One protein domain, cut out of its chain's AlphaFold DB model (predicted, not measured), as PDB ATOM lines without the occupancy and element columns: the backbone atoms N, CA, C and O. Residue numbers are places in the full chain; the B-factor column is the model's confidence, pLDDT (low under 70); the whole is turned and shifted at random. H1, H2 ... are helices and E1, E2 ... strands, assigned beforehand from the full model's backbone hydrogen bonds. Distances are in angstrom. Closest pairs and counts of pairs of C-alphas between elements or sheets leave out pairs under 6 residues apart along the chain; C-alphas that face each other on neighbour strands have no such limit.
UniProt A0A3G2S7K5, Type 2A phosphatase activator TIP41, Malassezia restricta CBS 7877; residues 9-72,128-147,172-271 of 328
ATOM      1  N   ALA A   9     -54.770 -17.373 -42.769       89.31
ATOM      2  CA  ALA A   9     -53.474 -17.895 -43.206       89.31
ATOM      3  C   ALA A   9     -52.455 -17.969 -42.055       89.31
ATOM      4  O   ALA A   9     -51.672 -18.913 -41.971       89.31
ATOM      5  N   ASP A  10     -52.469 -16.988 -41.151       90.12
ATOM      6  CA  ASP A  10     -51.639 -16.985 -39.949       90.12
ATOM      7  C   ASP A  10     -52.059 -18.090 -38.969       90.12
ATOM      8  O   ASP A  10     -51.209 -18.695 -38.316       90.12
ATOM      9  N   MET A  11     -53.365 -18.363 -38.878       88.06
ATOM     10  CA  MET A  11     -53.931 -19.441 -38.062       88.06
ATOM     11  C   MET A  11     -53.517 -20.817 -38.575       88.06
ATOM     12  O   MET A  11     -53.067 -21.647 -37.782       88.06
ATOM     13  N   ASP A  12     -53.602 -21.040 -39.886       88.81
ATOM     14  CA  ASP A  12     -53.164 -22.282 -40.526       88.81
ATOM     15  C   ASP A  12     -51.655 -22.484 -40.335       88.81
ATOM     16  O   ASP A  12     -51.219 -23.535 -39.862       88.81
ATOM     17  N   ALA A  13     -50.854 -21.439 -40.564       89.38
ATOM     18  CA  ALA A  13     -49.411 -21.487 -40.340       89.38
ATOM     19  C   ALA A  13     -49.054 -21.766 -38.866       89.38
ATOM     20  O   ALA A  13     -48.096 -22.489 -38.572       89.38
ATOM     21  N   LEU A  14     -49.820 -21.215 -37.915       88.44
ATOM     22  CA  LEU A  14     -49.626 -21.454 -36.484       88.44
ATOM     23  C   LEU A  14     -49.987 -22.891 -36.103       88.44
ATOM     24  O   LEU A  14     -49.248 -23.521 -35.342       88.44
ATOM     25  N   SER A  15     -51.087 -23.404 -36.654       88.44
ATOM     26  CA  SER A  15     -51.529 -24.787 -36.494       88.44
ATOM     27  C   SER A  15     -50.471 -25.764 -37.006       88.44
ATOM     28  O   SER A  15     -50.045 -26.657 -36.272       88.44
ATOM     29  N   ASP A  16     -49.949 -25.541 -38.213       88.00
ATOM     30  CA  ASP A  16     -48.913 -26.378 -38.823       88.00
ATOM     31  C   ASP A  16     -47.611 -26.365 -38.014       88.00
ATOM     32  O   ASP A  16     -46.971 -27.408 -37.801       88.00
ATOM     33  N   LYS A  17     -47.236 -25.179 -37.514       87.00
ATOM     34  CA  LYS A  17     -46.046 -24.989 -36.682       87.00
ATOM     35  C   LYS A  17     -46.175 -25.704 -35.341       87.00
ATOM     36  O   LYS A  17     -45.261 -26.424 -34.947       87.00
ATOM     37  N   LEU A  18     -47.276 -25.518 -34.618       86.19
ATOM     38  CA  LEU A  18     -47.438 -26.079 -33.273       86.19
ATOM     39  C   LEU A  18     -47.912 -27.542 -33.283       86.19
ATOM     40  O   LEU A  18     -47.651 -28.273 -32.327       86.19
ATOM     41  N   GLY A  19     -48.588 -27.977 -34.349       84.06
ATOM     42  CA  GLY A  19     -49.294 -29.259 -34.470       84.06
ATOM     43  C   GLY A  19     -50.445 -29.440 -33.479       84.06
ATOM     44  O   GLY A  19     -50.803 -30.572 -33.149       84.06
ATOM     45  N   ILE A  20     -50.999 -28.328 -32.993       86.12
ATOM     46  CA  ILE A  20     -52.238 -28.256 -32.218       86.12
ATOM     47  C   ILE A  20     -53.138 -27.200 -32.849       86.12
ATOM     48  O   ILE A  20     -52.642 -26.263 -33.473       86.12
ATOM     49  N   SER A  21     -54.450 -27.325 -32.642       87.44
ATOM     50  CA  SER A  21     -55.377 -26.254 -33.006       87.44
ATOM     51  C   SER A  21     -54.968 -24.965 -32.288       87.44
ATOM     52  O   SER A  21     -54.687 -25.028 -31.091       87.44
ATOM     53  N   PRO A  22     -54.925 -23.818 -32.976       89.25
ATOM     54  CA  PRO A  22     -54.673 -22.538 -32.334       89.25
ATOM     55  C   PRO A  22     -55.874 -22.094 -31.472       89.25
ATOM     56  O   PRO A  22     -56.992 -22.568 -31.707       89.25
ATOM     57  N   PRO A  23     -55.656 -21.193 -30.492       92.38
ATOM     58  CA  PRO A  23     -56.730 -20.515 -29.765       92.38
ATOM     59  C   PRO A  23     -57.657 -19.733 -30.699       92.38
ATOM     60  O   PRO A  23     -57.225 -19.336 -31.776       92.38
ATOM     61  N   GLU A  24     -58.883 -19.440 -30.276       91.25
ATOM     62  CA  GLU A  24     -59.844 -18.646 -31.062       91.25
ATOM     63  C   GLU A  24     -59.345 -17.230 -31.395       91.25
ATOM     64  O   GLU A  24     -59.536 -16.754 -32.514       91.25
ATOM     65  N   MET A  25     -58.664 -16.563 -30.456       93.56
ATOM     66  CA  MET A  25     -58.154 -15.202 -30.637       93.56
ATOM     67  C   MET A  25     -56.657 -15.100 -30.297       93.56
ATOM     68  O   MET A  25     -56.293 -14.595 -29.231       93.56
ATOM     69  N   PRO A  26     -55.741 -15.556 -31.173       93.56
ATOM     70  CA  PRO A  26     -54.311 -15.379 -30.972       93.56
ATOM     71  C   PRO A  26     -53.836 -14.063 -31.603       93.56
ATOM     72  O   PRO A  26     -54.072 -13.780 -32.780       93.56
ATOM     73  N   PHE A  27     -53.109 -13.262 -30.827       94.06
ATOM     74  CA  PHE A  27     -52.572 -11.976 -31.266       94.06
ATOM     75  C   PHE A  27     -51.073 -12.092 -31.562       94.06
ATOM     76  O   PHE A  27     -50.218 -11.758 -30.743       94.06
ATOM     77  N   LEU A  28     -50.729 -12.575 -32.754       89.12
ATOM     78  CA  LEU A  28     -49.348 -12.948 -33.103       89.12
ATOM     79  C   LEU A  28     -48.378 -11.766 -33.188       89.12
ATOM     80  O   LEU A  28     -47.178 -11.922 -32.972       89.12
ATOM     81  N   HIS A  29     -48.902 -10.580 -33.478       88.81
ATOM     82  CA  HIS A  29     -48.125  -9.342 -33.527       88.81
ATOM     83  C   HIS A  29     -48.061  -8.624 -32.172       88.81
ATOM     84  O   HIS A  29     -47.351  -7.623 -32.043       88.81
ATOM     85  N   ASN A  30     -48.791  -9.111 -31.163       93.50
ATOM     86  CA  ASN A  30     -48.740  -8.534 -29.831       93.50
ATOM     87  C   ASN A  30     -47.465  -8.977 -29.131       93.50
ATOM     88  O   ASN A  30     -47.166 -10.166 -29.015       93.50
ATOM     89  N   ALA A  31     -46.728  -7.985 -28.642       93.12
ATOM     90  CA  ALA A  31     -45.563  -8.226 -27.818       93.12
ATOM     91  C   ALA A  31     -45.286  -7.069 -26.871       93.12
ATOM     92  O   ALA A  31     -45.436  -5.896 -27.236       93.12
ATOM     93  N   LEU A  32     -44.823  -7.416 -25.675       94.38
ATOM     94  CA  LEU A  32     -44.151  -6.488 -24.778       94.38
ATOM     95  C   LEU A  32     -42.651  -6.743 -24.882       94.38
ATOM     96  O   LEU A  32     -42.208  -7.861 -24.640       94.38
ATOM     97  N   ILE A  33     -41.893  -5.710 -25.235       92.69
ATOM     98  CA  ILE A  33     -40.438  -5.770 -25.356       92.69
ATOM     99  C   ILE A  33     -39.858  -4.758 -24.373       92.69
ATOM    100  O   ILE A  33     -40.241  -3.587 -24.380       92.69
ATOM    101  N   LEU A  34     -38.966  -5.223 -23.509       90.81
ATOM    102  CA  LEU A  34     -38.214  -4.418 -22.558       90.81
ATOM    103  C   LEU A  34     -36.783  -4.330 -23.070       90.81
ATOM    104  O   LEU A  34     -36.145  -5.362 -23.240       90.81
ATOM    105  N   GLU A  35     -36.283  -3.122 -23.306       88.81
ATOM    106  CA  GLU A  35     -34.927  -2.898 -23.809       88.81
ATOM    107  C   GLU A  35     -34.193  -1.884 -22.942       88.81
ATOM    108  O   GLU A  35     -34.669  -0.771 -22.708       88.81
ATOM    109  N   HIS A  36     -32.996  -2.258 -22.507       84.62
ATOM    110  CA  HIS A  36     -32.067  -1.372 -21.833       84.62
ATOM    111  C   HIS A  36     -30.906  -1.056 -22.777       84.62
ATOM    112  O   HIS A  36     -30.032  -1.886 -23.021       84.62
ATOM    113  N   LYS A  37     -30.912   0.163 -23.329       82.75
ATOM    114  CA  LYS A  37     -30.004   0.566 -24.414       82.75
ATOM    115  C   LYS A  37     -28.522   0.526 -24.040       82.75
ATOM    116  O   LYS A  37     -27.708   0.240 -24.906       82.75
ATOM    117  N   SER A  38     -28.167   0.826 -22.791       76.81
ATOM    118  CA  SER A  38     -26.765   0.877 -22.356       76.81
ATOM    119  C   SER A  38     -26.171  -0.507 -22.118       76.81
ATOM    120  O   SER A  38     -25.051  -0.754 -22.544       76.81
ATOM    121  N   SER A  39     -26.919  -1.431 -21.503       75.06
ATOM    122  CA  SER A  39     -26.435  -2.804 -21.281       75.06
ATOM    123  C   SER A  39     -26.727  -3.757 -22.445       75.06
ATOM    124  O   SER A  39     -26.288  -4.902 -22.416       75.06
ATOM    125  N   GLY A  40     -27.527  -3.332 -23.430       77.25
ATOM    126  CA  GLY A  40     -28.013  -4.195 -24.510       77.25
ATOM    127  C   GLY A  40     -28.976  -5.292 -24.043       77.25
ATOM    128  O   GLY A  40     -29.252  -6.222 -24.796       77.25
ATOM    129  N   PHE A  41     -29.483  -5.214 -22.808       81.50
ATOM    130  CA  PHE A  41     -30.440  -6.189 -22.287       81.50
ATOM    131  C   PHE A  41     -31.779  -6.032 -23.006       81.50
ATOM    132  O   PHE A  41     -32.333  -4.934 -23.049       81.50
ATOM    133  N   SER A  42     -32.313  -7.137 -23.516       86.06
ATOM    134  CA  SER A  42     -33.657  -7.207 -24.081       86.06
ATOM    135  C   SER A  42     -34.460  -8.337 -23.443       86.06
ATOM    136  O   SER A  42     -33.905  -9.356 -23.027       86.06
ATOM    137  N   TYR A  43     -35.774  -8.159 -23.338       88.88
ATOM    138  CA  TYR A  43     -36.695  -9.172 -22.836       88.88
ATOM    139  C   TYR A  43     -38.037  -9.066 -23.546       88.88
ATOM    140  O   TYR A  43     -38.625  -7.987 -23.584       88.88
ATOM    141  N   ILE A  44     -38.549 -10.178 -24.067       91.62
ATOM    142  CA  ILE A  44     -39.789 -10.204 -24.842       91.62
ATOM    143  C   ILE A  44     -40.835 -11.141 -24.242       91.62
ATOM    144  O   ILE A  44     -40.536 -12.252 -23.795       91.62
ATOM    145  N   PHE A  45     -42.084 -10.685 -24.295       93.81
ATOM    146  CA  PHE A  45     -43.286 -11.482 -24.106       93.81
ATOM    147  C   PHE A  45     -44.079 -11.517 -25.415       93.81
ATOM    148  O   PHE A  45     -44.465 -10.458 -25.906       93.81
ATOM    149  N   ASP A  46     -44.327 -12.701 -25.975       92.88
ATOM    150  CA  ASP A  46     -45.028 -12.904 -27.243       92.88
ATOM    151  C   ASP A  46     -45.921 -14.150 -27.211       92.88
ATOM    152  O   ASP A  46     -45.666 -15.114 -26.484       92.88
ATOM    153  N   ALA A  47     -46.979 -14.137 -28.023       92.00
ATOM    154  CA  ALA A  47     -47.978 -15.202 -28.041       92.00
ATOM    155  C   ALA A  47     -47.421 -16.540 -28.554       92.00
ATOM    156  O   ALA A  47     -47.731 -17.596 -28.007       92.00
ATOM    157  N   VAL A  48     -46.574 -16.514 -29.586       90.94
ATOM    158  CA  VAL A  48     -46.107 -17.731 -30.265       90.94
ATOM    159  C   VAL A  48     -45.201 -18.554 -29.354       90.94
ATOM    160  O   VAL A  48     -45.424 -19.755 -29.197       90.94
ATOM    161  N   ARG A  49     -44.202 -17.931 -28.710       89.94
ATOM    162  CA  ARG A  49     -43.328 -18.638 -27.757       89.94
ATOM    163  C   ARG A  49     -44.091 -19.109 -26.523       89.94
ATOM    164  O   ARG A  49     -43.798 -20.194 -26.022       89.94
ATOM    165  N   ALA A  50     -45.099 -18.355 -26.079       91.06
ATOM    166  CA  ALA A  50     -45.977 -18.797 -25.001       91.06
ATOM    167  C   ALA A  50     -46.757 -20.065 -25.378       91.06
ATOM    168  O   ALA A  50     -46.813 -21.008 -24.583       91.06
ATOM    169  N   LEU A  51     -47.299 -20.125 -26.600       91.31
ATOM    170  CA  LEU A  51     -48.008 -21.295 -27.115       91.31
ATOM    171  C   LEU A  51     -47.079 -22.499 -27.322       91.31
ATOM    172  O   LEU A  51     -47.499 -23.624 -27.086       91.31
ATOM    173  N   GLN A  52     -45.799 -22.296 -27.652       89.62
ATOM    174  CA  GLN A  52     -44.806 -23.381 -27.749       89.62
ATOM    175  C   GLN A  52     -44.563 -24.133 -26.424       89.62
ATOM    176  O   GLN A  52     -44.051 -25.255 -26.441       89.62
ATOM    177  N   CYS A  53     -44.912 -23.545 -25.276       86.81
ATOM    178  CA  CYS A  53     -44.832 -24.200 -23.965       86.81
ATOM    179  C   CYS A  53     -46.092 -25.004 -23.597       86.81
ATOM    180  O   CYS A  53     -46.098 -25.672 -22.559       86.81
ATOM    181  N   VAL A  54     -47.142 -24.964 -24.423       86.88
ATOM    182  CA  VAL A  54     -48.402 -25.676 -24.180       86.88
ATOM    183  C   VAL A  54     -48.210 -27.188 -24.337       86.88
ATOM    184  O   VAL A  54     -47.377 -27.683 -25.107       86.88
ATOM    185  N   GLN A  55     -48.972 -27.965 -23.567       81.56
ATOM    186  CA  GLN A  55     -48.989 -29.419 -23.702       81.56
ATOM    187  C   GLN A  55     -49.512 -29.829 -25.085       81.56
ATOM    188  O   GLN A  55     -50.409 -29.203 -25.624       81.56
ATOM    189  N   GLY A  56     -48.967 -30.893 -25.672       78.94
ATOM    190  CA  GLY A  56     -49.407 -31.364 -26.989       78.94
ATOM    191  C   GLY A  56     -48.733 -30.667 -28.173       78.94
ATOM    192  O   GLY A  56     -48.826 -31.183 -29.273       78.94
ATOM    193  N   VAL A  57     -47.974 -29.582 -27.978       84.31
ATOM    194  CA  VAL A  57     -47.145 -29.022 -29.060       84.31
ATOM    195  C   VAL A  57     -46.144 -30.068 -29.557       84.31
ATOM    196  O   VAL A  57     -45.575 -30.834 -28.764       84.31
ATOM    197  N   ARG A  58     -45.920 -30.094 -30.875       81.06
ATOM    198  CA  ARG A  58     -44.946 -30.977 -31.521       81.06
ATOM    199  C   ARG A  58     -43.574 -30.860 -30.860       81.06
ATOM    200  O   ARG A  58     -43.116 -29.777 -30.506       81.06
ATOM    201  N   SER A  59     -42.894 -31.992 -30.687       78.31
ATOM    202  CA  SER A  59     -41.642 -32.064 -29.923       78.31
ATOM    203  C   SER A  59     -40.488 -31.245 -30.505       78.31
ATOM    204  O   SER A  59     -39.582 -30.900 -29.758       78.31
ATOM    205  N   ASP A  60     -40.513 -30.948 -31.804       80.56
ATOM    206  CA  ASP A  60     -39.538 -30.106 -32.510       80.56
ATOM    207  C   ASP A  60     -39.699 -28.610 -32.201       80.56
ATOM    208  O   ASP A  60     -38.716 -27.874 -32.200       80.56
ATOM    209  N   GLN A  61     -40.922 -28.163 -31.916       79.00
ATOM    210  CA  GLN A  61     -41.243 -26.763 -31.609       79.00
ATOM    211  C   GLN A  61     -41.521 -26.521 -30.122       79.00
ATOM    212  O   GLN A  61     -41.680 -25.376 -29.697       79.00
ATOM    213  N   ARG A  62     -41.586 -27.588 -29.320       80.81
ATOM    214  CA  ARG A  62     -41.910 -27.519 -27.897       80.81
ATOM    215  C   ARG A  62     -40.787 -26.857 -27.105       80.81
ATOM    216  O   ARG A  62     -39.657 -27.341 -27.080       80.81
ATOM    217  N   ARG A  63     -41.131 -25.802 -26.370       79.69
ATOM    218  CA  ARG A  63     -40.233 -25.158 -25.405       79.69
ATOM    219  C   ARG A  63     -40.416 -25.743 -24.012       79.69
ATOM    220  O   ARG A  63     -41.502 -26.203 -23.657       79.69
ATOM    221  N   VAL A  64     -39.347 -25.715 -23.218       74.69
ATOM    222  CA  VAL A  64     -39.391 -26.163 -21.823       74.69
ATOM    223  C   VAL A  64     -40.224 -25.158 -21.016       74.69
ATOM    224  O   VAL A  64     -39.869 -23.981 -20.968       74.69
ATOM    225  N   PRO A  65     -41.352 -25.581 -20.424       72.12
ATOM    226  CA  PRO A  65     -42.151 -24.717 -19.563       72.12
ATOM    227  C   PRO A  65     -41.425 -24.452 -18.233       72.12
ATOM    228  O   PRO A  65     -40.680 -25.313 -17.763       72.12
ATOM    229  N   MET A  66     -41.664 -23.301 -17.590       72.06
ATOM    230  CA  MET A  66     -41.129 -23.064 -16.243       72.06
ATOM    231  C   MET A  66     -41.902 -23.817 -15.164       72.06
ATOM    232  O   MET A  66     -43.125 -23.974 -15.235       72.06
ATOM    233  N   ASP A  67     -41.179 -24.226 -14.122       64.25
ATOM    234  CA  ASP A  67     -41.751 -24.825 -12.919       64.25
ATOM    235  C   ASP A  67     -42.212 -23.737 -11.929       64.25
ATOM    236  O   ASP A  67     -41.473 -23.307 -11.045       64.25
ATOM    237  N   CYS A  68     -43.457 -23.271 -12.065       56.25
ATOM    238  CA  CYS A  68     -44.033 -22.224 -11.203       56.25
ATOM    239  C   CYS A  68     -44.390 -22.693  -9.773       56.25
ATOM    240  O   CYS A  68     -44.992 -21.939  -9.006       56.25
ATOM    241  N   VAL A  69     -44.074 -23.943  -9.422       47.09
ATOM    242  CA  VAL A  69     -44.368 -24.580  -8.123       47.09
ATOM    243  C   VAL A  69     -43.299 -24.270  -7.092       47.09
ATOM    244  O   VAL A  69     -43.572 -24.227  -5.894       47.09
ATOM    245  N   ARG A  70     -42.065 -24.072  -7.558       39.69
ATOM    246  CA  ARG A  70     -40.863 -24.200  -6.736       39.69
ATOM    247  C   ARG A  70     -40.198 -22.869  -6.390       39.69
ATOM    248  O   ARG A  70     -39.076 -22.865  -5.906       39.69
ATOM    249  N   ALA A  71     -40.889 -21.742  -6.559       35.19
ATOM    250  CA  ALA A  71     -40.329 -20.430  -6.221       35.19
ATOM    251  C   ALA A  71     -40.318 -20.107  -4.709       35.19
ATOM    252  O   ALA A  71     -39.829 -19.048  -4.335       35.19
ATOM    253  N   MET A  72     -40.850 -20.967  -3.821       34.34
ATOM    254  CA  MET A  72     -40.923 -20.653  -2.378       34.34
ATOM    255  C   MET A  72     -40.678 -21.812  -1.393       34.34
ATOM    256  O   MET A  72     -40.845 -21.601  -0.194       34.34
ATOM    257  N   PHE A 128     -53.322 -33.900 -25.341       75.44
ATOM    258  CA  PHE A 128     -53.640 -32.472 -25.396       75.44
ATOM    259  C   PHE A 128     -54.953 -32.221 -24.651       75.44
ATOM    260  O   PHE A 128     -55.949 -32.892 -24.918       75.44
ATOM    261  N   ASP A 129     -54.946 -31.290 -23.698       79.81
ATOM    262  CA  ASP A 129     -56.105 -30.990 -22.850       79.81
ATOM    263  C   ASP A 129     -56.919 -29.781 -23.329       79.81
ATOM    264  O   ASP A 129     -57.930 -29.454 -22.719       79.81
ATOM    265  N   TRP A 130     -56.498 -29.149 -24.432       82.38
ATOM    266  CA  TRP A 130     -57.154 -28.006 -25.064       82.38
ATOM    267  C   TRP A 130     -57.381 -26.782 -24.168       82.38
ATOM    268  O   TRP A 130     -58.223 -25.941 -24.472       82.38
ATOM    269  N   THR A 131     -56.630 -26.668 -23.072       86.56
ATOM    270  CA  THR A 131     -56.734 -25.533 -22.142       86.56
ATOM    271  C   THR A 131     -55.724 -24.424 -22.420       86.56
ATOM    272  O   THR A 131     -55.705 -23.437 -21.698       86.56
ATOM    273  N   TYR A 132     -54.821 -24.626 -23.387       90.12
ATOM    274  CA  TYR A 132     -53.703 -23.724 -23.707       90.12
ATOM    275  C   TYR A 132     -52.859 -23.301 -22.495       90.12
ATOM    276  O   TYR A 132     -52.216 -22.252 -22.495       90.12
ATOM    277  N   SER A 133     -52.819 -24.155 -21.466       89.38
ATOM    278  CA  SER A 133     -52.063 -23.899 -20.244       89.38
ATOM    279  C   SER A 133     -50.579 -23.739 -20.538       89.38
ATOM    280  O   SER A 133     -49.924 -24.671 -21.009       89.38
ATOM    281  N   THR A 134     -50.047 -22.562 -20.215       89.56
ATOM    282  CA  THR A 134     -48.643 -22.216 -20.419       89.56
ATOM    283  C   THR A 134     -48.051 -21.572 -19.173       89.56
ATOM    284  O   THR A 134     -48.682 -20.753 -18.508       89.56
ATOM    285  N   THR A 135     -46.820 -21.960 -18.854       87.88
ATOM    286  CA  THR A 135     -45.998 -21.353 -17.800       87.88
ATOM    287  C   THR A 135     -44.777 -20.653 -18.391       87.88
ATOM    288  O   THR A 135     -43.746 -20.517 -17.737       87.88
ATOM    289  N   TRP A 136     -44.850 -20.253 -19.661       89.25
ATOM    290  CA  TRP A 136     -43.753 -19.557 -20.318       89.25
ATOM    291  C   TRP A 136     -43.488 -18.207 -19.634       89.25
ATOM    292  O   TRP A 136     -44.413 -17.416 -19.539       89.25
ATOM    293  N   PRO A 137     -42.270 -17.905 -19.163       86.62
ATOM    294  CA  PRO A 137     -41.985 -16.717 -18.349       86.62
ATOM    295  C   PRO A 137     -41.576 -15.479 -19.169       86.62
ATOM    296  O   PRO A 137     -41.180 -14.471 -18.584       86.62
ATOM    297  N   GLY A 138     -41.581 -15.561 -20.500       86.81
ATOM    298  CA  GLY A 138     -40.884 -14.621 -21.381       86.81
ATOM    299  C   GLY A 138     -39.495 -15.108 -21.809       86.81
ATOM    300  O   GLY A 138     -39.032 -16.166 -21.371       86.81
ATOM    301  N   MET A 139     -38.829 -14.355 -22.685       84.56
ATOM    302  CA  MET A 139     -37.504 -14.705 -23.208       84.56
ATOM    303  C   MET A 139     -36.539 -13.510 -23.167       84.56
ATOM    304  O   MET A 139     -36.851 -12.473 -23.748       84.56
ATOM    305  N   PRO A 140     -35.367 -13.630 -22.519       83.06
ATOM    306  CA  PRO A 140     -34.310 -12.624 -22.580       83.06
ATOM    307  C   PRO A 140     -33.516 -12.703 -23.895       83.06
ATOM    308  O   PRO A 140     -33.451 -13.752 -24.538       83.06
ATOM    309  N   GLY A 141     -32.847 -11.606 -24.246       75.06
ATOM    310  CA  GLY A 141     -31.901 -11.517 -25.363       75.06
ATOM    311  C   GLY A 141     -32.550 -11.452 -26.744       75.06
ATOM    312  O   GLY A 141     -31.869 -11.620 -27.751       75.06
ATOM    313  N   GLU A 142     -33.857 -11.220 -26.805       75.12
ATOM    314  CA  GLU A 142     -34.616 -11.156 -28.041       75.12
ATOM    315  C   GLU A 142     -35.513  -9.923 -28.052       75.12
ATOM    316  O   GLU A 142     -36.209  -9.632 -27.080       75.12
ATOM    317  N   SER A 143     -35.516  -9.239 -29.193       72.31
ATOM    318  CA  SER A 143     -36.306  -8.027 -29.423       72.31
ATOM    319  C   SER A 143     -37.386  -8.209 -30.489       72.31
ATOM    320  O   SER A 143     -38.192  -7.308 -30.696       72.31
ATOM    321  N   ASN A 144     -37.439  -9.363 -31.164       76.94
ATOM    322  CA  ASN A 144     -38.368  -9.598 -32.265       76.94
ATOM    323  C   ASN A 144     -39.400 -10.683 -31.944       76.94
ATOM    324  O   ASN A 144     -39.115 -11.715 -31.318       76.94
ATOM    325  N   THR A 145     -40.621 -10.453 -32.419       75.62
ATOM    326  CA  THR A 145     -41.680 -11.461 -32.421       75.62
ATOM    327  C   THR A 145     -41.336 -12.600 -33.368       75.62
ATOM    328  O   THR A 145     -40.608 -12.439 -34.351       75.62
ATOM    329  N   VAL A 146     -41.857 -13.786 -33.067       79.75
ATOM    330  CA  VAL A 146     -41.664 -14.941 -33.940       79.75
ATOM    331  C   VAL A 146     -42.538 -14.782 -35.177       79.75
ATOM    332  O   VAL A 146     -43.763 -14.757 -35.079       79.75
ATOM    333  N   ASN A 147     -41.913 -14.758 -36.352       78.06
ATOM    334  CA  ASN A 147     -42.645 -14.884 -37.603       78.06
ATOM    335  C   ASN A 147     -43.082 -16.348 -37.783       78.06
ATOM    336  O   ASN A 147     -42.251 -17.258 -37.832       78.06
ATOM    337  N   ASP A 172     -34.208 -10.145  -2.762       80.75
ATOM    338  CA  ASP A 172     -34.700 -10.903  -3.924       80.75
ATOM    339  C   ASP A 172     -36.235 -10.915  -4.048       80.75
ATOM    340  O   ASP A 172     -36.794 -11.595  -4.911       80.75
ATOM    341  N   ARG A 173     -36.947 -10.170  -3.192       85.50
ATOM    342  CA  ARG A 173     -38.411 -10.070  -3.215       85.50
ATOM    343  C   ARG A 173     -38.863  -8.797  -3.925       85.50
ATOM    344  O   ARG A 173     -38.364  -7.710  -3.662       85.50
ATOM    345  N   ILE A 174     -39.903  -8.922  -4.749       87.94
ATOM    346  CA  ILE A 174     -40.597  -7.764  -5.320       87.94
ATOM    347  C   ILE A 174     -41.270  -6.975  -4.178       87.94
ATOM    348  O   ILE A 174     -42.117  -7.543  -3.476       87.94
ATOM    349  N   PRO A 175     -40.956  -5.682  -3.980       85.12
ATOM    350  CA  PRO A 175     -41.479  -4.890  -2.869       85.12
ATOM    351  C   PRO A 175     -42.913  -4.421  -3.153       85.12
ATOM    352  O   PRO A 175     -43.166  -3.242  -3.385       85.12
ATOM    353  N   ILE A 176     -43.876  -5.351  -3.148       81.88
ATOM    354  CA  ILE A 176     -45.284  -5.101  -3.516       81.88
ATOM    355  C   ILE A 176     -45.896  -3.944  -2.704       81.88
ATOM    356  O   ILE A 176     -46.726  -3.209  -3.237       81.88
ATOM    357  N   GLU A 177     -45.457  -3.729  -1.455       81.50
ATOM    358  CA  GLU A 177     -45.936  -2.621  -0.615       81.50
ATOM    359  C   GLU A 177     -45.662  -1.239  -1.239       81.50
ATOM    360  O   GLU A 177     -46.486  -0.336  -1.114       81.50
ATOM    361  N   ARG A 178     -44.546  -1.090  -1.967       77.25
ATOM    362  CA  ARG A 178     -44.156   0.147  -2.669       77.25
ATOM    363  C   ARG A 178     -44.854   0.318  -4.023       77.25
ATOM    364  O   ARG A 178     -44.848   1.405  -4.583       77.25
ATOM    365  N   LEU A 179     -45.459  -0.744  -4.558       76.94
ATOM    366  CA  LEU A 179     -46.046  -0.773  -5.908       76.94
ATOM    367  C   LEU A 179     -47.583  -0.652  -5.889       76.94
ATOM    368  O   LEU A 179     -48.235  -0.522  -6.939       76.94
ATOM    369  N   GLY A 180     -48.177  -0.748  -4.697       74.31
ATOM    370  CA  GLY A 180     -49.608  -0.601  -4.473       74.31
ATOM    371  C   GLY A 180     -50.068   0.863  -4.485       74.31
ATOM    372  O   GLY A 180     -49.248   1.769  -4.382       74.31
ATOM    373  N   PRO A 181     -51.388   1.115  -4.544       71.81
ATOM    374  CA  PRO A 181     -51.953   2.471  -4.490       71.81
ATOM    375  C   PRO A 181     -51.513   3.274  -3.255       71.81
ATOM    376  O   PRO A 181     -51.472   4.499  -3.284       71.81
ATOM    377  N   SER A 182     -51.172   2.574  -2.172       72.94
ATOM    378  CA  SER A 182     -50.724   3.146  -0.903       72.94
ATOM    379  C   SER A 182     -49.347   3.808  -0.958       72.94
ATOM    380  O   SER A 182     -49.027   4.557  -0.041       72.94
ATOM    381  N   SER A 183     -48.534   3.562  -1.993       78.38
ATOM    382  CA  SER A 183     -47.231   4.223  -2.127       78.38
ATOM    383  C   SER A 183     -47.342   5.691  -2.537       78.38
ATOM    384  O   SER A 183     -46.402   6.454  -2.334       78.38
ATOM    385  N   GLY A 184     -48.483   6.093  -3.108       80.75
ATOM    386  CA  GLY A 184     -48.690   7.444  -3.631       80.75
ATOM    387  C   GLY A 184     -47.899   7.752  -4.907       80.75
ATOM    388  O   GLY A 184     -47.953   8.884  -5.385       80.75
ATOM    389  N   GLU A 185     -47.185   6.778  -5.481       86.69
ATOM    390  CA  GLU A 185     -46.417   6.988  -6.707       86.69
ATOM    391  C   GLU A 185     -47.339   7.029  -7.940       86.69
ATOM    392  O   GLU A 185     -48.124   6.098  -8.165       86.69
ATOM    393  N   PRO A 186     -47.263   8.085  -8.774       90.56
ATOM    394  CA  PRO A 186     -48.073   8.171  -9.980       90.56
ATOM    395  C   PRO A 186     -47.616   7.141 -11.018       90.56
ATOM    396  O   PRO A 186     -46.421   6.931 -11.237       90.56
ATOM    397  N   ILE A 187     -48.580   6.528 -11.706       92.69
ATOM    398  CA  ILE A 187     -48.299   5.659 -12.849       92.69
ATOM    399  C   ILE A 187     -47.988   6.558 -14.047       92.69
ATOM    400  O   ILE A 187     -48.882   7.207 -14.584       92.69
ATOM    401  N   LEU A 188     -46.721   6.596 -14.453       93.94
ATOM    402  CA  LEU A 188     -46.263   7.385 -15.599       93.94
ATOM    403  C   LEU A 188     -46.640   6.719 -16.923       93.94
ATOM    404  O   LEU A 188     -46.956   7.394 -17.899       93.94
ATOM    405  N   PHE A 189     -46.602   5.386 -16.952       94.06
ATOM    406  CA  PHE A 189     -46.965   4.598 -18.122       94.06
ATOM    407  C   PHE A 189     -47.658   3.306 -17.700       94.06
ATOM    408  O   PHE A 189     -47.220   2.624 -16.770       94.06
ATOM    409  N   TYR A 190     -48.734   2.973 -18.407       95.06
ATOM    410  CA  TYR A 190     -49.465   1.724 -18.260       95.06
ATOM    411  C   TYR A 190     -49.805   1.167 -19.633       95.06
ATOM    412  O   TYR A 190     -50.288   1.902 -20.492       95.06
ATOM    413  N   ASP A 191     -49.609  -0.136 -19.802       95.75
ATOM    414  CA  ASP A 191     -50.106  -0.854 -20.969       95.75
ATOM    415  C   ASP A 191     -50.584  -2.256 -20.559       95.75
ATOM    416  O   ASP A 191     -50.035  -2.864 -19.638       95.75
ATOM    417  N   ASP A 192     -51.620  -2.754 -21.232       95.44
ATOM    418  CA  ASP A 192     -52.213  -4.087 -21.033       95.44
ATOM    419  C   ASP A 192     -52.369  -4.759 -22.394       95.44
ATOM    420  O   ASP A 192     -53.148  -4.305 -23.238       95.44
ATOM    421  N   ILE A 193     -51.576  -5.800 -22.623       95.69
ATOM    422  CA  ILE A 193     -51.415  -6.455 -23.915       95.69
ATOM    423  C   ILE A 193     -51.908  -7.894 -23.782       95.69
ATOM    424  O   ILE A 193     -51.315  -8.702 -23.070       95.69
ATOM    425  N   VAL A 194     -52.981  -8.229 -24.493       95.94
ATOM    426  CA  VAL A 194     -53.487  -9.605 -24.584       95.94
ATOM    427  C   VAL A 194     -52.655 -10.366 -25.616       95.94
ATOM    428  O   VAL A 194     -52.461  -9.877 -26.724       95.94
ATOM    429  N   LEU A 195     -52.130 -11.538 -25.263       95.62
ATOM    430  CA  LEU A 195     -51.345 -12.382 -26.170       95.62
ATOM    431  C   LEU A 195     -52.231 -13.404 -26.884       95.62
ATOM    432  O   LEU A 195     -52.133 -13.565 -28.100       95.62
ATOM    433  N   PHE A 196     -53.118 -14.071 -26.150       96.44
ATOM    434  CA  PHE A 196     -54.164 -14.905 -26.733       96.44
ATOM    435  C   PHE A 196     -55.352 -15.045 -25.786       96.44
ATOM    436  O   PHE A 196     -55.214 -14.885 -24.568       96.44
ATOM    437  N   GLU A 197     -56.492 -15.400 -26.362       96.25
ATOM    438  CA  GLU A 197     -57.730 -15.701 -25.656       96.25
ATOM    439  C   GLU A 197     -58.493 -16.838 -26.362       96.25
ATOM    440  O   GLU A 197     -58.396 -16.998 -27.580       96.25
ATOM    441  N   ASP A 198     -59.199 -17.657 -25.583       94.56
ATOM    442  CA  ASP A 198     -60.055 -18.756 -26.043       94.56
ATOM    443  C   ASP A 198     -61.230 -18.928 -25.071       94.56
ATOM    444  O   ASP A 198     -61.020 -18.959 -23.853       94.56
ATOM    445  N   GLU A 199     -62.453 -19.082 -25.581       92.88
ATOM    446  CA  GLU A 199     -63.654 -19.313 -24.757       92.88
ATOM    447  C   GLU A 199     -63.914 -20.809 -24.491       92.88
ATOM    448  O   GLU A 199     -64.926 -21.204 -23.909       92.88
ATOM    449  N   LEU A 200     -62.983 -21.685 -24.889       90.19
ATOM    450  CA  LEU A 200     -63.062 -23.135 -24.725       90.19
ATOM    451  C   LEU A 200     -64.363 -23.723 -25.302       90.19
ATOM    452  O   LEU A 200     -64.863 -24.727 -24.787       90.19
ATOM    453  N   ALA A 201     -64.888 -23.133 -26.383       87.00
ATOM    454  CA  ALA A 201     -66.218 -23.417 -26.927       87.00
ATOM    455  C   ALA A 201     -67.331 -23.274 -25.868       87.00
ATOM    456  O   ALA A 201     -68.051 -24.238 -25.598       87.00
ATOM    457  N   ASP A 202     -67.411 -22.109 -25.221       87.56
ATOM    458  CA  ASP A 202     -68.383 -21.746 -24.175       87.56
ATOM    459  C   ASP A 202     -68.299 -22.564 -22.870       87.56
ATOM    460  O   ASP A 202     -69.231 -22.565 -22.065       87.56
ATOM    461  N   ASN A 203     -67.197 -23.287 -22.634       87.31
ATOM    462  CA  ASN A 203     -67.004 -24.101 -21.418       87.31
ATOM    463  C   ASN A 203     -66.048 -23.456 -20.402       87.31
ATOM    464  O   ASN A 203     -65.599 -24.109 -19.451       87.31
ATOM    465  N   GLY A 204     -65.687 -22.194 -20.613       91.06
ATOM    466  CA  GLY A 204     -64.802 -21.472 -19.721       91.06
ATOM    467  C   GLY A 204     -64.096 -20.321 -20.416       91.06
ATOM    468  O   GLY A 204     -64.637 -19.687 -21.310       91.06
ATOM    469  N   THR A 205     -62.888 -20.020 -19.961       94.25
ATOM    470  CA  THR A 205     -62.028 -19.021 -20.593       94.25
ATOM    471  C   THR A 205     -60.568 -19.357 -20.333       94.25
ATOM    472  O   THR A 205     -60.205 -19.808 -19.242       94.25
ATOM    473  N   SER A 206     -59.733 -19.158 -21.342       95.88
ATOM    474  CA  SER A 206     -58.282 -19.257 -21.272       95.88
ATOM    475  C   SER A 206     -57.685 -17.988 -21.864       95.88
ATOM    476  O   SER A 206     -57.757 -17.775 -23.071       95.88
ATOM    477  N   THR A 207     -57.042 -17.173 -21.035       96.62
ATOM    478  CA  THR A 207     -56.478 -15.884 -21.447       96.62
ATOM    479  C   THR A 207     -55.040 -15.758 -20.973       96.62
ATOM    480  O   THR A 207     -54.730 -16.036 -19.813       96.62
ATOM    481  N   LEU A 208     -54.156 -15.279 -21.847       96.88
ATOM    482  CA  LEU A 208     -52.808 -14.850 -21.485       96.88
ATOM    483  C   LEU A 208     -52.660 -13.361 -21.773       96.88
ATOM    484  O   LEU A 208     -52.785 -12.934 -22.921       96.88
ATOM    485  N   ASN A 209     -52.336 -12.572 -20.754       96.19
ATOM    486  CA  ASN A 209     -52.110 -11.140 -20.908       96.19
ATOM    487  C   ASN A 209     -50.861 -10.667 -20.157       96.19
ATOM    488  O   ASN A 209     -50.419 -11.284 -19.190       96.19
ATOM    489  N   VAL A 210     -50.293  -9.553 -20.612       96.69
ATOM    490  CA  VAL A 210     -49.091  -8.933 -20.057       96.69
ATOM    491  C   VAL A 210     -49.378  -7.467 -19.777       96.69
ATOM    492  O   VAL A 210     -49.687  -6.696 -20.683       96.69
ATOM    493  N   LYS A 211     -49.250  -7.075 -18.511       95.81
ATOM    494  CA  LYS A 211     -49.428  -5.700 -18.039       95.81
ATOM    495  C   LYS A 211     -48.087  -5.105 -17.671       95.81
ATOM    496  O   LYS A 211     -47.295  -5.768 -17.009       95.81
ATOM    497  N   VAL A 212     -47.864  -3.844 -18.013       95.50
ATOM    498  CA  VAL A 212     -46.693  -3.074 -17.585       95.50
ATOM    499  C   VAL A 212     -47.141  -1.808 -16.871       95.50
ATOM    500  O   VAL A 212     -48.072  -1.134 -17.301       95.50
ATOM    501  N   ARG A 213     -46.486  -1.502 -15.752       94.44
ATOM    502  CA  ARG A 213     -46.646  -0.267 -14.979       94.44
ATOM    503  C   ARG A 213     -45.271   0.341 -14.756       94.44
ATOM    504  O   ARG A 213     -44.406  -0.318 -14.187       94.44
ATOM    505  N   VAL A 214     -45.086   1.590 -15.166       93.50
ATOM    506  CA  VAL A 214     -43.859   2.360 -14.924       93.50
ATOM    507  C   VAL A 214     -44.163   3.480 -13.941       93.50
ATOM    508  O   VAL A 214     -45.130   4.225 -14.109       93.50
ATOM    509  N   MET A 215     -43.333   3.574 -12.914       92.81
ATOM    510  CA  MET A 215     -43.371   4.567 -11.847       92.81
ATOM    511  C   MET A 215     -42.010   5.281 -11.788       92.81
ATOM    512  O   MET A 215     -41.038   4.792 -12.368       92.81
ATOM    513  N   PRO A 216     -41.899   6.428 -11.097       90.62
ATOM    514  CA  PRO A 216     -40.615   7.111 -10.945       90.62
ATOM    515  C   PRO A 216     -39.528   6.241 -10.296       90.62
ATOM    516  O   PRO A 216     -38.356   6.404 -10.614       90.62
ATOM    517  N   SER A 217     -39.907   5.318  -9.406       88.25
ATOM    518  CA  SER A 217     -38.975   4.447  -8.679       88.25
ATOM    519  C   SER A 217     -38.571   3.177  -9.435       88.25
ATOM    520  O   SER A 217     -37.667   2.472  -8.992       88.25
ATOM    521  N   GLY A 218     -39.228   2.848 -10.549       90.62
ATOM    522  CA  GLY A 218     -39.004   1.588 -11.249       90.62
ATOM    523  C   GLY A 218     -40.193   1.152 -12.094       90.62
ATOM    524  O   GLY A 218     -41.157   1.891 -12.298       90.62
ATOM    525  N   TRP A 219     -40.159  -0.086 -12.569       92.88
ATOM    526  CA  TRP A 219     -41.266  -0.663 -13.329       92.88
ATOM    527  C   TRP A 219     -41.611  -2.071 -12.859       92.88
ATOM    528  O   TRP A 219     -40.767  -2.808 -12.353       92.88
ATOM    529  N   LEU A 220     -42.875  -2.442 -13.052       94.06
ATOM    530  CA  LEU A 220     -43.416  -3.768 -12.783       94.06
ATOM    531  C   LEU A 220     -44.124  -4.288 -14.034       94.06
ATOM    532  O   LEU A 220     -45.013  -3.630 -14.576       94.06
ATOM    533  N   VAL A 221     -43.774  -5.502 -14.441       95.75
ATOM    534  CA  VAL A 221     -44.483  -6.273 -15.458       95.75
ATOM    535  C   VAL A 221     -45.162  -7.464 -14.796       95.75
ATOM    536  O   VAL A 221     -44.559  -8.152 -13.977       95.75
ATOM    537  N   LEU A 222     -46.417  -7.711 -15.156       95.25
ATOM    538  CA  LEU A 222     -47.190  -8.881 -14.760       95.25
ATOM    539  C   LEU A 222     -47.699  -9.567 -16.021       95.25
ATOM    540  O   LEU A 222     -48.643  -9.087 -16.646       95.25
ATOM    541  N   GLN A 223     -47.114 -10.709 -16.360       96.00
ATOM    542  CA  GLN A 223     -47.756 -11.663 -17.250       96.00
ATOM    543  C   GLN A 223     -48.648 -12.582 -16.418       96.00
ATOM    544  O   GLN A 223     -48.181 -13.185 -15.451       96.00
ATOM    545  N   ARG A 224     -49.911 -12.720 -16.812       95.50
ATOM    546  CA  ARG A 224     -50.867 -13.625 -16.185       95.50
ATOM    547  C   ARG A 224     -51.496 -14.527 -17.233       95.50
ATOM    548  O   ARG A 224     -52.127 -14.055 -18.171       95.50
ATOM    549  N   PHE A 225     -51.351 -15.829 -17.030       96.25
ATOM    550  CA  PHE A 225     -52.229 -16.825 -17.622       96.25
ATOM    551  C   PHE A 225     -53.388 -17.074 -16.659       96.25
ATOM    552  O   PHE A 225     -53.160 -17.393 -15.490       96.25
ATOM    553  N   PHE A 226     -54.615 -16.936 -17.140       96.12
ATOM    554  CA  PHE A 226     -55.833 -17.223 -16.401       96.12
ATOM    555  C   PHE A 226     -56.632 -18.286 -17.148       96.12
ATOM    556  O   PHE A 226     -56.959 -18.114 -18.317       96.12
ATOM    557  N   LEU A 227     -56.958 -19.369 -16.452       95.06
ATOM    558  CA  LEU A 227     -57.805 -20.438 -16.949       95.06
ATOM    559  C   LEU A 227     -58.953 -20.659 -15.973       95.06
ATOM    560  O   LEU A 227     -58.746 -20.939 -14.790       95.06
ATOM    561  N   ARG A 228     -60.163 -20.616 -16.508       94.44
ATOM    562  CA  ARG A 228     -61.366 -21.130 -15.876       94.44
ATOM    563  C   ARG A 228     -61.928 -22.210 -16.775       94.44
ATOM    564  O   ARG A 228     -62.185 -21.959 -17.945       94.44
ATOM    565  N   VAL A 229     -62.161 -23.382 -16.209       92.31
ATOM    566  CA  VAL A 229     -62.958 -24.430 -16.845       92.31
ATOM    567  C   VAL A 229     -64.185 -24.634 -15.977       92.31
ATOM    568  O   VAL A 229     -64.065 -24.991 -14.798       92.31
ATOM    569  N   ASP A 230     -65.354 -24.356 -16.540       90.12
ATOM    570  CA  ASP A 230     -66.595 -24.287 -15.780       90.12
ATOM    571  C   ASP A 230     -66.920 -25.640 -15.145       90.12
ATOM    572  O   ASP A 230     -66.844 -26.691 -15.783       90.12
ATOM    573  N   ASN A 231     -67.257 -25.617 -13.851       88.19
ATOM    574  CA  ASN A 231     -67.501 -26.803 -13.021       88.19
ATOM    575  C   ASN A 231     -66.307 -27.772 -12.895       88.19
ATOM    576  O   ASN A 231     -66.482 -28.902 -12.443       88.19
ATOM    577  N   VAL A 232     -65.093 -27.353 -13.274       89.56
ATOM    578  CA  VAL A 232     -63.884 -28.183 -13.170       89.56
ATOM    579  C   VAL A 232     -62.844 -27.512 -12.280       89.56
ATOM    580  O   VAL A 232     -62.626 -27.953 -11.148       89.56
ATOM    581  N   LEU A 233     -62.205 -26.433 -12.741       91.50
ATOM    582  CA  LEU A 233     -61.119 -25.788 -12.000       91.50
ATOM    583  C   LEU A 233     -60.879 -24.334 -12.407       91.50
ATOM    584  O   LEU A 233     -61.271 -23.888 -13.483       91.50
ATOM    585  N   PHE A 234     -60.154 -23.641 -11.537       92.25
ATOM    586  CA  PHE A 234     -59.454 -22.401 -11.832       92.25
ATOM    587  C   PHE A 234     -57.953 -22.642 -11.759       92.25
ATOM    588  O   PHE A 234     -57.473 -23.340 -10.862       92.25
ATOM    589  N   ARG A 235     -57.207 -22.025 -12.670       92.00
ATOM    590  CA  ARG A 235     -55.749 -22.077 -12.715       92.00
ATOM    591  C   ARG A 235     -55.204 -20.711 -13.106       92.00
ATOM    592  O   ARG A 235     -55.691 -20.083 -14.038       92.00
ATOM    593  N   VAL A 236     -54.191 -20.257 -12.380       92.25
ATOM    594  CA  VAL A 236     -53.530 -18.971 -12.612       92.25
ATOM    595  C   VAL A 236     -52.025 -19.174 -12.589       92.25
ATOM    596  O   VAL A 236     -51.497 -19.748 -11.634       92.25
ATOM    597  N   PHE A 237     -51.336 -18.681 -13.615       92.62
ATOM    598  CA  PHE A 237     -49.880 -18.564 -13.618       92.62
ATOM    599  C   PHE A 237     -49.485 -17.103 -13.767       92.62
ATOM    600  O   PHE A 237     -49.749 -16.482 -14.792       92.62
ATOM    601  N   ASP A 238     -48.819 -16.577 -12.748       92.12
ATOM    602  CA  ASP A 238     -48.249 -15.240 -12.745       92.12
ATOM    603  C   ASP A 238     -46.746 -15.330 -13.005       92.12
ATOM    604  O   ASP A 238     -46.037 -16.100 -12.360       92.12
ATOM    605  N   THR A 239     -46.243 -14.498 -13.908       92.44
ATOM    606  CA  THR A 239     -44.826 -14.144 -13.997       92.44
ATOM    607  C   THR A 239     -44.706 -12.646 -13.789       92.44
ATOM    608  O   THR A 239     -45.210 -11.851 -14.583       92.44
ATOM    609  N   ARG A 240     -44.069 -12.258 -12.690       93.00
ATOM    610  CA  ARG A 240     -43.828 -10.867 -12.316       93.00
ATOM    611  C   ARG A 240     -42.374 -10.537 -12.566       93.00
ATOM    612  O   ARG A 240     -41.502 -11.317 -12.195       93.00
ATOM    613  N   MET A 241     -42.118  -9.385 -13.164       92.06
ATOM    614  CA  MET A 241     -40.775  -8.846 -13.328       92.06
ATOM    615  C   MET A 241     -40.731  -7.430 -12.789       92.06
ATOM    616  O   MET A 241     -41.608  -6.629 -13.099       92.06
ATOM    617  N   TYR A 242     -39.722  -7.132 -11.985       92.38
ATOM    618  CA  TYR A 242     -39.550  -5.840 -11.347       92.38
ATOM    619  C   TYR A 242     -38.109  -5.366 -11.489       92.38
ATOM    620  O   TYR A 242     -37.172  -6.149 -11.321       92.38
ATOM    621  N   VAL A 243     -37.957  -4.075 -11.761       90.44
ATOM    622  CA  VAL A 243     -36.678  -3.368 -11.712       90.44
ATOM    623  C   VAL A 243     -36.877  -2.083 -10.932       90.44
ATOM    624  O   VAL A 243     -37.805  -1.320 -11.209       90.44
ATOM    625  N   SER A 244     -35.977  -1.852  -9.983       89.31
ATOM    626  CA  SER A 244     -35.835  -0.583  -9.276       89.31
ATOM    627  C   SER A 244     -34.892   0.334 -10.054       89.31
ATOM    628  O   SER A 244     -33.889  -0.118 -10.608       89.31
ATOM    629  N   PHE A 245     -35.221   1.621 -10.106       88.00
ATOM    630  CA  PHE A 245     -34.333   2.671 -10.612       88.00
ATOM    631  C   PHE A 245     -33.454   3.269  -9.510       88.00
ATOM    632  O   PHE A 245     -32.653   4.160  -9.786       88.00
ATOM    633  N   ASP A 246     -33.598   2.798  -8.270       83.44
ATOM    634  CA  ASP A 246     -32.743   3.216  -7.169       83.44
ATOM    635  C   ASP A 246     -31.336   2.626  -7.331       83.44
ATOM    636  O   ASP A 246     -31.149   1.420  -7.511       83.44
ATOM    637  N   SER A 247     -30.325   3.484  -7.222       76.31
ATOM    638  CA  SER A 247     -28.915   3.101  -7.288       76.31
ATOM    639  C   SER A 247     -28.512   2.112  -6.191       76.31
ATOM    640  O   SER A 247     -27.520   1.408  -6.358       76.31
ATOM    641  N   GLN A 248     -29.242   2.058  -5.069       76.94
ATOM    642  CA  GLN A 248     -28.973   1.103  -3.985       76.94
ATOM    643  C   GLN A 248     -29.346  -0.340  -4.345       76.94
ATOM    644  O   GLN A 248     -28.752  -1.278  -3.813       76.94
ATOM    645  N   ASP A 249     -30.307  -0.515  -5.253       77.19
ATOM    646  CA  ASP A 249     -30.786  -1.828  -5.687       77.19
ATOM    647  C   ASP A 249     -30.002  -2.370  -6.894       77.19
ATOM    648  O   ASP A 249     -30.167  -3.537  -7.263       77.19
ATOM    649  N   ALA A 250     -29.149  -1.541  -7.505       76.69
ATOM    650  CA  ALA A 250     -28.307  -1.913  -8.634       76.69
ATOM    651  C   ALA A 250     -27.185  -2.880  -8.224       76.69
ATOM    652  O   ALA A 250     -26.602  -2.782  -7.141       76.69
ATOM    653  N   GLU A 251     -26.848  -3.807  -9.120       73.44
ATOM    654  CA  GLU A 251     -25.713  -4.712  -8.937       73.44
ATOM    655  C   GLU A 251     -24.472  -4.141  -9.617       73.44
ATOM    656  O   GLU A 251     -24.545  -3.553 -10.697       73.44
ATOM    657  N   ARG A 252     -23.314  -4.292  -8.971       70.50
ATOM    658  CA  ARG A 252     -22.035  -3.889  -9.552       70.50
ATOM    659  C   ARG A 252     -21.483  -5.051 -10.359       70.50
ATOM    660  O   ARG A 252     -21.220  -6.109  -9.794       70.50
ATOM    661  N   ASP A 253     -21.267  -4.830 -11.648       69.38
ATOM    662  CA  ASP A 253     -20.631  -5.832 -12.494       69.38
ATOM    663  C   ASP A 253     -19.150  -5.996 -12.119       69.38
ATOM    664  O   ASP A 253     -18.394  -5.022 -12.070       69.38
ATOM    665  N   GLU A 254     -18.720  -7.234 -11.865       68.44
ATOM    666  CA  GLU A 254     -17.350  -7.541 -11.431       68.44
ATOM    667  C   GLU A 254     -16.310  -7.216 -12.512       68.44
ATOM    668  O   GLU A 254     -15.169  -6.883 -12.195       68.44
ATOM    669  N   LYS A 255     -16.695  -7.300 -13.791       69.38
ATOM    670  CA  LYS A 255     -15.776  -7.114 -14.924       69.38
ATOM    671  C   LYS A 255     -15.660  -5.660 -15.349       69.38
ATOM    672  O   LYS A 255     -14.559  -5.193 -15.624       69.38
ATOM    673  N   THR A 256     -16.785  -4.957 -15.404       66.50
ATOM    674  CA  THR A 256     -16.856  -3.606 -15.978       66.50
ATOM    675  C   THR A 256     -16.949  -2.520 -14.899       66.50
ATOM    676  O   THR A 256     -16.794  -1.342 -15.198       66.50
ATOM    677  N   SER A 257     -17.153  -2.893 -13.622       70.00
ATOM    678  CA  SER A 257     -17.369  -1.982 -12.479       70.00
ATOM    679  C   SER A 257     -18.559  -1.018 -12.623       70.00
ATOM    680  O   SER A 257     -18.737  -0.139 -11.772       70.00
ATOM    681  N   GLU A 258     -19.391  -1.202 -13.649       72.12
ATOM    682  CA  GLU A 258     -20.613  -0.439 -13.900       72.12
ATOM    683  C   GLU A 258     -21.763  -0.915 -13.000       72.12
ATOM    684  O   GLU A 258     -21.791  -2.061 -12.543       72.12
ATOM    685  N   LEU A 259     -22.711  -0.014 -12.729       71.56
ATOM    686  CA  LEU A 259     -23.954  -0.341 -12.033       71.56
ATOM    687  C   LEU A 259     -24.979  -0.820 -13.061       71.56
ATOM    688  O   LEU A 259     -25.423  -0.041 -13.907       71.56
ATOM    689  N   LEU A 260     -25.355  -2.092 -12.982       74.31
ATOM    690  CA  LEU A 260     -26.370  -2.690 -13.837       74.31
ATOM    691  C   LEU A 260     -27.717  -2.754 -13.104       74.31
ATOM    692  O   LEU A 260     -27.762  -3.038 -11.900       74.31
ATOM    693  N   PRO A 261     -28.833  -2.506 -13.815       78.06
ATOM    694  CA  PRO A 261     -30.154  -2.637 -13.227       78.06
ATOM    695  C   PRO A 261     -30.403  -4.097 -12.857       78.06
ATOM    696  O   PRO A 261     -30.271  -5.001 -13.684       78.06
ATOM    697  N   ARG A 262     -30.799  -4.323 -11.608       84.06
ATOM    698  CA  ARG A 262     -31.132  -5.652 -11.112       84.06
ATOM    699  C   ARG A 262     -32.568  -6.007 -11.476       84.06
ATOM    700  O   ARG A 262     -33.500  -5.282 -11.128       84.06
ATOM    701  N   VAL A 263     -32.746  -7.132 -12.165       87.56
ATOM    702  CA  VAL A 263     -34.056  -7.627 -12.604       87.56
ATOM    703  C   VAL A 263     -34.510  -8.761 -11.693       87.56
ATOM    704  O   VAL A 263     -33.945  -9.852 -11.718       87.56
ATOM    705  N   ILE A 264     -35.570  -8.527 -10.922       88.75
ATOM    706  CA  ILE A 264     -36.197  -9.555 -10.085       88.75
ATOM    707  C   ILE A 264     -37.337 -10.185 -10.879       88.75
ATOM    708  O   ILE A 264     -38.235  -9.479 -11.339       88.75
ATOM    709  N   ARG A 265     -37.333 -11.516 -11.018       89.31
ATOM    710  CA  ARG A 265     -38.430 -12.272 -11.637       89.31
ATOM    711  C   ARG A 265     -39.009 -13.286 -10.658       89.31
ATOM    712  O   ARG A 265     -38.305 -14.177 -10.198       89.31
ATOM    713  N   GLU A 266     -40.311 -13.198 -10.420       88.06
ATOM    714  CA  GLU A 266     -41.066 -14.129  -9.582       88.06
ATOM    715  C   GLU A 266     -42.114 -14.856 -10.432       88.06
ATOM    716  O   GLU A 266     -42.981 -14.225 -11.037       88.06
ATOM    717  N   CYS A 267     -42.055 -16.189 -10.465       87.44
ATOM    718  CA  CYS A 267     -43.039 -17.023 -11.156       87.44
ATOM    719  C   CYS A 267     -43.865 -17.802 -10.133       87.44
ATOM    720  O   CYS A 267     -43.307 -18.493  -9.281       87.44
ATOM    721  N   ARG A 268     -45.194 -17.741 -10.233       85.25
ATOM    722  CA  ARG A 268     -46.103 -18.384  -9.283       85.25
ATOM    723  C   ARG A 268     -47.277 -19.043  -9.985       85.25
ATOM    724  O   ARG A 268     -47.949 -18.419 -10.797       85.25
ATOM    725  N   GLY A 269     -47.545 -20.298  -9.631       87.00
ATOM    726  CA  GLY A 269     -48.695 -21.055 -10.116       87.00
ATOM    727  C   GLY A 269     -49.669 -21.419  -9.009       87.00
ATOM    728  O   GLY A 269     -49.265 -21.805  -7.912       87.00
ATOM    729  N   MET A 270     -50.959 -21.305  -9.307       86.94
ATOM    730  CA  MET A 270     -52.050 -21.668  -8.410       86.94
ATOM    731  C   MET A 270     -53.136 -22.408  -9.167       86.94
ATOM    732  O   MET A 270     -53.444 -22.085 -10.311       86.94
ATOM    733  N   GLU A 271     -53.739 -23.384  -8.502       87.44
ATOM    734  CA  GLU A 271     -54.860 -24.150  -9.026       87.44
ATOM    735  C   GLU A 271     -55.800 -24.512  -7.879       87.44
ATOM    736  O   GLU A 271     -55.349 -24.865  -6.785       87.44
TER     737      GLU A 271
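AT A GLANCE: This is residues 9 to 72, 128 to 147 and 172 to 271 of the 328 residues of the protein "Type 2A phosphatase activator TIP41" of Malassezia restricta CBS 7877 (UniProt A0A3G2S7K5). A long, twisted sheet of five strands, E3 to E7, forms a wall, and the short hairpin E1 and E2 lies over the E3 and E4 part of one face, making a small sandwich that is only partly face to face. H2 continues that cover over E3, H1 lies farther out, H3 only grazes the sheet, and the loop of residues 245 to 262 reaches beyond the sheet at one end. The printed part has 184 residues, with three named helices and seven named strands in the order H1 E1 E2 H2 H3 E3 E4 E5 E6 E7. The large sheet, in the order E3 E4 E5 E6 E7, is antiparallel throughout; the class is mixed, helices and strands, with under half of the residues in named elements. The whole is compact, with a radius of gyration of the C-alphas of 17.7 A and spans of 50 by 35 by 31 A.

HOW THE PARTS SIT: E3, residues 189 to 198, E4, 204 to 215, E5, 218 to 229, E6, 233 to 244, and E7, 263 to 271, form a meander, each strand the antiparallel neighbour of the one before. Each successive pair is a hairpin, with N 193 and O 210 at 2.9 A, N 211 and O 222 at 2.8 A, N 223 and O 239 at 2.8 A, and N 238 and O 268 at 2.8 A, within hydrogen-bond range. E1, residues 31 to 36, and E2, 41 to 46, form an antiparallel hairpin, with N 34 and O 43 at 2.8 A. The sheets form a sandwich, two sheets face to face, with planes 25 degrees apart; the closest C-alphas of E2 and E3, Asp 46 and Leu 195, are 6.4 A apart. H2, residues 47 to 52, is on the large sheet at a height of 7.8 A, on a local plane fitted to 6 C-alphas, only just enough; it is only just over E3, with 3 of its C-alphas. H1, residues 9 to 18, is close to but not clearly touching H2; their closest C-alphas, Leu 18 and Gln 52, are 6.7 A apart. H3, residues 176 to 179, only grazes the large sheet. Every O i to N i+4 pair is within hydrogen-bond range in H1 and H2; H3 is too short for such a pair.

IN THESE COORDINATES: H1 begins at C-alpha 9, (-53.474, -17.895, -43.206), and E7 ends at C-alpha 271, (-54.860, -24.150, -9.026). E3 is 27.9 A long, E4 34.6 A, E5 and E6 35.8 A each, and E7 26.8 A.

THE WHOLE: Residues 73 to 127 and 148 to 171 are not printed, with gaps of 28.8 A and 34.8 A between C-alphas. The links H1 to E1 and E6 to E7 are long. Residues 67 to 72 and 253 to 256 have pLDDT under 70.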